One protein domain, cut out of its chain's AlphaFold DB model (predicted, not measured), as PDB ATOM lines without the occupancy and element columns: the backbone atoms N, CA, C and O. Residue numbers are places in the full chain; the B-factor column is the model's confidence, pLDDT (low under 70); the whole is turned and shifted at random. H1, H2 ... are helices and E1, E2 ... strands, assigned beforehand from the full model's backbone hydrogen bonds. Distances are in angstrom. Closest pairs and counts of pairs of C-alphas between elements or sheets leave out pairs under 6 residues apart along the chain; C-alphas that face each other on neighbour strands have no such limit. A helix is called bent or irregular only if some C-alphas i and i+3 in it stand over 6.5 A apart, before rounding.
ATOM      1  N   LEU A 106     -44.934  16.381   1.395       66.44
ATOM      2  CA  LEU A 106     -44.040  17.476   1.026       66.44
ATOM      3  C   LEU A 106     -43.470  17.222  -0.369       66.44
ATOM      4  O   LEU A 106     -43.004  16.122  -0.684       66.44
ATOM      5  N   THR A 107     -43.501  18.255  -1.197       78.44
ATOM      6  CA  THR A 107     -42.774  18.280  -2.465       78.44
ATOM      7  C   THR A 107     -41.267  18.339  -2.210       78.44
ATOM      8  O   THR A 107     -40.822  18.754  -1.140       78.44
ATOM      9  N   ASP A 108     -40.461  17.929  -3.192       78.44
ATOM     10  CA  ASP A 108     -38.998  17.961  -3.072       78.44
ATOM     11  C   ASP A 108     -38.482  19.349  -2.671       78.44
ATOM     12  O   ASP A 108     -37.649  19.453  -1.774       78.44
ATOM     13  N   ASP A 109     -39.038  20.405  -3.270       75.88
ATOM     14  CA  ASP A 109     -38.671  21.796  -2.987       75.88
ATOM     15  C   ASP A 109     -38.969  22.179  -1.529       75.88
ATOM     16  O   ASP A 109     -38.197  22.893  -0.889       75.88
ATOM     17  N   GLU A 110     -40.077  21.684  -0.971       72.62
ATOM     18  CA  GLU A 110     -40.437  21.927   0.428       72.62
ATOM     19  C   GLU A 110     -39.523  21.168   1.395       72.62
ATOM     20  O   GLU A 110     -39.192  21.688   2.463       72.62
ATOM     21  N   VAL A 111     -39.079  19.963   1.025       78.31
ATOM     22  CA  VAL A 111     -38.101  19.201   1.812       78.31
ATOM     23  C   VAL A 111     -36.742  19.896   1.797       78.31
ATOM     24  O   VAL A 111     -36.132  20.055   2.853       78.31
ATOM     25  N   GLU A 112     -36.270  20.334   0.630       79.12
ATOM     26  CA  GLU A 112     -35.001  21.059   0.511       79.12
ATOM     27  C   GLU A 112     -35.026  22.370   1.306       79.12
ATOM     28  O   GLU A 112     -34.097  22.638   2.070       79.12
ATOM     29  N   LEU A 113     -36.125  23.129   1.225       78.56
ATOM     30  CA  LEU A 113     -36.304  24.358   1.996       78.56
ATOM     31  C   LEU A 113     -36.292  24.098   3.511       78.56
ATOM     32  O   LEU A 113     -35.634  24.819   4.257       78.56
ATOM     33  N   ALA A 114     -36.975  23.051   3.983       76.44
ATOM     34  CA  ALA A 114     -36.974  22.691   5.403       76.44
ATOM     35  C   ALA A 114     -35.575  22.276   5.905       76.44
ATOM     36  O   ALA A 114     -35.205  22.532   7.059       76.44
ATOM     37  N   LEU A 115     -34.773  21.642   5.047       79.69
ATOM     38  CA  LEU A 115     -33.390  21.283   5.359       79.69
ATOM     39  C   LEU A 115     -32.487  22.518   5.420       79.69
ATOM     40  O   LEU A 115     -31.711  22.650   6.367       79.69
ATOM     41  N   GLU A 116     -32.655  23.461   4.494       80.25
ATOM     42  CA  GLU A 116     -31.943  24.739   4.521       80.25
ATOM     43  C   GLU A 116     -32.288  25.551   5.780       80.25
ATOM     44  O   GLU A 116     -31.390  26.014   6.487       80.25
ATOM     45  N   GLU A 117     -33.575  25.655   6.132       75.44
ATOM     46  CA  GLU A 117     -34.038  26.361   7.337       75.44
ATOM     47  C   GLU A 117     -33.516  25.731   8.639       75.44
ATOM     48  O   GLU A 117     -33.307  26.432   9.633       75.44
ATOM     49  N   SER A 118     -33.267  24.419   8.642       74.88
ATOM     50  CA  SER A 118     -32.650  23.710   9.773       74.88
ATOM     51  C   SER A 118     -31.115  23.764   9.773       74.88
ATOM     52  O   SER A 118     -30.479  23.228  10.683       74.88
ATOM     53  N   GLY A 119     -30.516  24.469   8.808       79.38
ATOM     54  CA  GLY A 119     -29.077  24.712   8.717       79.38
ATOM     55  C   GLY A 119     -28.294  23.619   7.993       79.38
ATOM     56  O   GLY A 119     -27.063  23.619   8.043       79.38
ATOM     57  N   TYR A 120     -28.974  22.687   7.321       78.19
ATOM     58  CA  TYR A 120     -28.339  21.690   6.468       78.19
ATOM     59  C   TYR A 120     -28.337  22.166   5.017       78.19
ATOM     60  O   TYR A 120     -29.389  22.442   4.451       78.19
ATOM     61  N   CYS A 121     -27.168  22.185   4.369       82.50
ATOM     62  CA  CYS A 121     -27.140  22.327   2.917       82.50
ATOM     63  C   CYS A 121     -27.261  20.954   2.260       82.50
ATOM     64  O   CYS A 121     -26.258  20.274   2.027       82.50
ATOM     65  N   ALA A 122     -28.490  20.566   1.935       80.88
ATOM     66  CA  ALA A 122     -28.775  19.299   1.287       80.88
ATOM     67  C   ALA A 122     -29.745  19.450   0.106       80.88
ATOM     68  O   ALA A 122     -30.588  20.342   0.095       80.88
ATOM     69  N   ARG A 123     -29.622  18.556  -0.878       83.00
ATOM     70  CA  ARG A 123     -30.513  18.437  -2.041       83.00
ATOM     71  C   ARG A 123     -30.991  17.008  -2.232       83.00
ATOM     72  O   ARG A 123     -30.297  16.058  -1.859       83.00
ATOM     73  N   LEU A 124     -32.150  16.847  -2.856       82.25
ATOM     74  CA  LEU A 124     -32.710  15.562  -3.237       82.25
ATOM     75  C   LEU A 124     -32.310  15.219  -4.675       82.25
ATOM     76  O   LEU A 124     -32.520  15.969  -5.622       82.25
ATOM     77  N   MET A 125     -31.734  14.036  -4.853       79.50
ATOM     78  CA  MET A 125     -31.346  13.504  -6.153       79.50
ATOM     79  C   MET A 125     -32.029  12.164  -6.390       79.50
ATOM     80  O   MET A 125     -31.899  11.233  -5.593       79.50
ATOM     81  N   ARG A 126     -32.730  12.031  -7.516       80.50
ATOM     82  CA  ARG A 126     -33.353  10.769  -7.926       80.50
ATOM     83  C   ARG A 126     -32.411   9.973  -8.821       80.50
ATOM     84  O   ARG A 126     -32.066  10.406  -9.916       80.50
ATOM     85  N   VAL A 127     -32.015   8.784  -8.370       77.12
ATOM     86  CA  VAL A 127     -31.168   7.855  -9.128       77.12
ATOM     87  C   VAL A 127     -31.849   6.494  -9.178       77.12
ATOM     88  O   VAL A 127     -31.998   5.847  -8.144       77.12
ATOM     89  N   ARG A 128     -32.223   6.034 -10.382       76.00
ATOM     90  CA  ARG A 128     -32.855   4.715 -10.611       76.00
ATOM     91  C   ARG A 128     -34.058   4.473  -9.679       76.00
ATOM     92  O   ARG A 128     -34.070   3.501  -8.928       76.00
ATOM     93  N   ASP A 129     -35.008   5.407  -9.681       69.88
ATOM     94  CA  ASP A 129     -36.216   5.411  -8.834       69.88
ATOM     95  C   ASP A 129     -35.973   5.459  -7.316       69.88
ATOM     96  O   ASP A 129     -36.880   5.215  -6.524       69.88
ATOM     97  N   ARG A 130     -34.760   5.815  -6.876       64.81
ATOM     98  CA  ARG A 130     -34.455   6.039  -5.459       64.81
ATOM     99  C   ARG A 130     -34.107   7.497  -5.216       64.81
ATOM    100  O   ARG A 130     -33.215   8.035  -5.869       64.81
ATOM    101  N   VAL A 131     -34.785   8.110  -4.252       78.81
ATOM    102  CA  VAL A 131     -34.441   9.441  -3.746       78.81
ATOM    103  C   VAL A 131     -33.227   9.309  -2.827       78.81
ATOM    104  O   VAL A 131     -33.196   8.451  -1.943       78.81
ATOM    105  N   ARG A 132     -32.204  10.128  -3.057       79.56
ATOM    106  CA  ARG A 132     -31.005  10.228  -2.226       79.56
ATOM    107  C   ARG A 132     -30.814  11.663  -1.782       79.56
ATOM    108  O   ARG A 132     -30.985  12.577  -2.579       79.56
ATOM    109  N   LEU A 133     -30.394  11.831  -0.538       81.19
ATOM    110  CA  LEU A 133     -29.956  13.118  -0.034       81.19
ATOM    111  C   LEU A 133     -28.472  13.314  -0.362       81.19
ATOM    112  O   LEU A 133     -27.660  12.415  -0.123       81.19
ATOM    113  N   VAL A 134     -28.122  14.468  -0.915       85.12
ATOM    114  CA  VAL A 134     -26.741  14.850  -1.219       85.12
ATOM    115  C   VAL A 134     -26.408  16.189  -0.588       85.12
ATOM    116  O   VAL A 134     -27.261  17.064  -0.494       85.12
ATOM    117  N   ASP A 135     -25.164  16.351  -0.162       84.31
ATOM    118  CA  ASP A 135     -24.654  17.626   0.332       84.31
ATOM    119  C   ASP A 135     -24.509  18.624  -0.832       84.31
ATOM    120  O   ASP A 135     -23.977  18.269  -1.889       84.31
ATOM    121  N   CYS A 136     -24.966  19.870  -0.664       83.31
ATOM    122  CA  CYS A 136     -24.931  20.853  -1.756       83.31
ATOM    123  C   CYS A 136     -23.514  21.178  -2.241       83.31
ATOM    124  O   CYS A 136     -23.328  21.551  -3.397       83.31
ATOM    125  N   SER A 137     -22.541  21.160  -1.328       82.19
ATOM    126  CA  SER A 137     -21.194  21.679  -1.565       82.19
ATOM    127  C   SER A 137     -20.290  20.639  -2.213       82.19
ATOM    128  O   SER A 137     -19.436  20.973  -3.031       82.19
ATOM    129  N   THR A 138     -20.504  19.368  -1.877       85.19
ATOM    130  CA  THR A 138     -19.679  18.251  -2.345       85.19
ATOM    131  C   THR A 138     -20.390  17.358  -3.356       85.19
ATOM    132  O   THR A 138     -19.733  16.593  -4.058       85.19
ATOM    133  N   GLY A 139     -21.727  17.406  -3.424       83.44
ATOM    134  CA  GLY A 139     -22.538  16.474  -4.212       83.44
ATOM    135  C   GLY A 139     -22.484  15.029  -3.703       83.44
ATOM    136  O   GLY A 139     -23.004  14.122  -4.353       83.44
ATOM    137  N   MET A 140     -21.849  14.795  -2.550       80.00
ATOM    138  CA  MET A 140     -21.683  13.467  -1.974       80.00
ATOM    139  C   MET A 140     -22.944  13.046  -1.212       80.00
ATOM    140  O   MET A 140     -23.635  13.898  -0.648       80.00
ATOM    141  N   PRO A 141     -23.253  11.735  -1.152       79.25
ATOM    142  CA  PRO A 141     -24.371  11.236  -0.364       79.25
ATOM    143  C   PRO A 141     -24.262  11.664   1.099       79.25
ATOM    144  O   PRO A 141     -23.235  11.447   1.746       79.25
ATOM    145  N   MET A 142     -25.342  12.230   1.622       75.44
ATOM    146  CA  MET A 142     -25.431  12.739   2.984       75.44
ATOM    147  C   MET A 142     -26.446  11.925   3.786       75.44
ATOM    148  O   MET A 142     -27.476  11.500   3.267       75.44
ATOM    149  N   VAL A 143     -26.164  11.720   5.074       76.69
ATOM    150  CA  VAL A 143     -27.102  11.113   6.025       76.69
ATOM    151  C   VAL A 143     -27.232  12.038   7.223       76.69
ATOM    152  O   VAL A 143     -26.255  12.271   7.936       76.69
ATOM    153  N   ILE A 144     -28.440  12.544   7.461       72.19
ATOM    154  CA  ILE A 144     -28.747  13.343   8.647       72.19
ATOM    155  C   ILE A 144     -29.025  12.381   9.802       72.19
ATOM    156  O   ILE A 144     -29.838  11.466   9.682       72.19
ATOM    157  N   ARG A 145     -28.309  12.562  10.914       69.81
ATOM    158  CA  ARG A 145     -28.475  11.767  12.134       69.81
ATOM    159  C   ARG A 145     -29.010  12.660  13.237       69.81
ATOM    160  O   ARG A 145     -28.486  13.746  13.464       69.81
ATOM    161  N   GLU A 146     -30.005  12.175  13.956       55.47
ATOM    162  CA  GLU A 146     -30.524  12.884  15.114       55.47
ATOM    163  C   GLU A 146     -29.498  12.867  16.259       55.47
ATOM    164  O   GLU A 146     -29.042  11.809  16.708       55.47
ATOM    165  N   ARG A 147     -29.108  14.050  16.743       48.09
ATOM    166  CA  ARG A 147     -28.210  14.183  17.893       48.09
ATOM    167  C   ARG A 147     -29.050  14.162  19.170       48.09
ATOM    168  O   ARG A 147     -29.593  15.189  19.560       48.09
ATOM    169  N   ARG A 148     -29.140  13.008  19.844       49.03
ATOM    170  CA  ARG A 148     -29.817  12.907  21.151       49.03
ATOM    171  C   ARG A 148     -29.131  13.825  22.172       49.03
ATOM    172  O   ARG A 148     -27.996  13.572  22.577       49.03
TER     173      ARG A 148
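AT A GLANCE: This is residues 106 to 148 of the 155 residues of an uncharacterized protein of Planctomycetes bacterium (UniProt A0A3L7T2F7). One helix, H1, packs on the first strand of a two-stranded antiparallel hairpin, E1 and E2, and a long tail with no named element follows the hairpin. H1 is at the E1 side of this small sheet, with 18 pairs of C-alphas within 10 A to E1 and 2 to E2, and the tail, residues 136 to 148, turns back near the end of E2 on the side away from H1 and runs out to Arg 148. The printed part has 43 residues, with one named helix and two named strands in the order H1, E1, E2; the sheet's order is E1 - E2, and the class is mixed, helices and strands. The whole is compact, with a radius of gyration of the C-alphas of 10.5 A, and its outline is elongated, spanning 32 by 21 by 21 A.

HOW THE PARTS SIT: H1, residues 108 to 117, comes first, and every O i to N i+4 pair inside it is within hydrogen-bond range. A tight link of 4 residues joins it to E1, residues 122 to 127. H1 and E1 have 6 pairs of C-alphas within 8 A, and their closest C-alphas are those of Glu 112 and Arg 123, 5.8 A apart. The centres of H1 and E1 are 11.5 A apart. A tight link of 2 residues leads on to E2, residues 130 to 135. E1 and E2 form a hairpin and are antiparallel, with 147 degrees between their directions. N 125 and O 132 are within hydrogen-bond range at 2.8 A, and so are N 134 and O 123 at 2.9 A. The C-alphas of Ala 122 and Asp 135 face each other at 4.5 A. H1 and E2 are apart.

IN THESE COORDINATES: H1 begins at C-alpha 108, (-38.998, 17.961, -3.072), and measures 14.3 A from first to last C-alpha. E1 begins at C-alpha 122, (-28.775, 19.299, 1.287), and measures 15.7 A. E2 measures 16.2 A and ends at C-alpha 135, (-24.654, 17.626, 0.332). H1 is neither bent nor irregular.

THE WHOLE: The two C-alphas farthest apart in the domain are those of Arg 128 and Arg 148, at 32.9 A. The first and last printed C-alphas, those of Leu 106 and Arg 148, are 25.1 A apart. The printed part has no cut, and both links between its named elements are tight. The 13 residues from 136 to 148 hold no named element, and their C-alphas lie 7 to 20 A from the mean of all C-alphas. The mean pLDDT of the printed part is 76.2; it is under 70 at residue 106, residues 129 to 130 and residues 145 to 148.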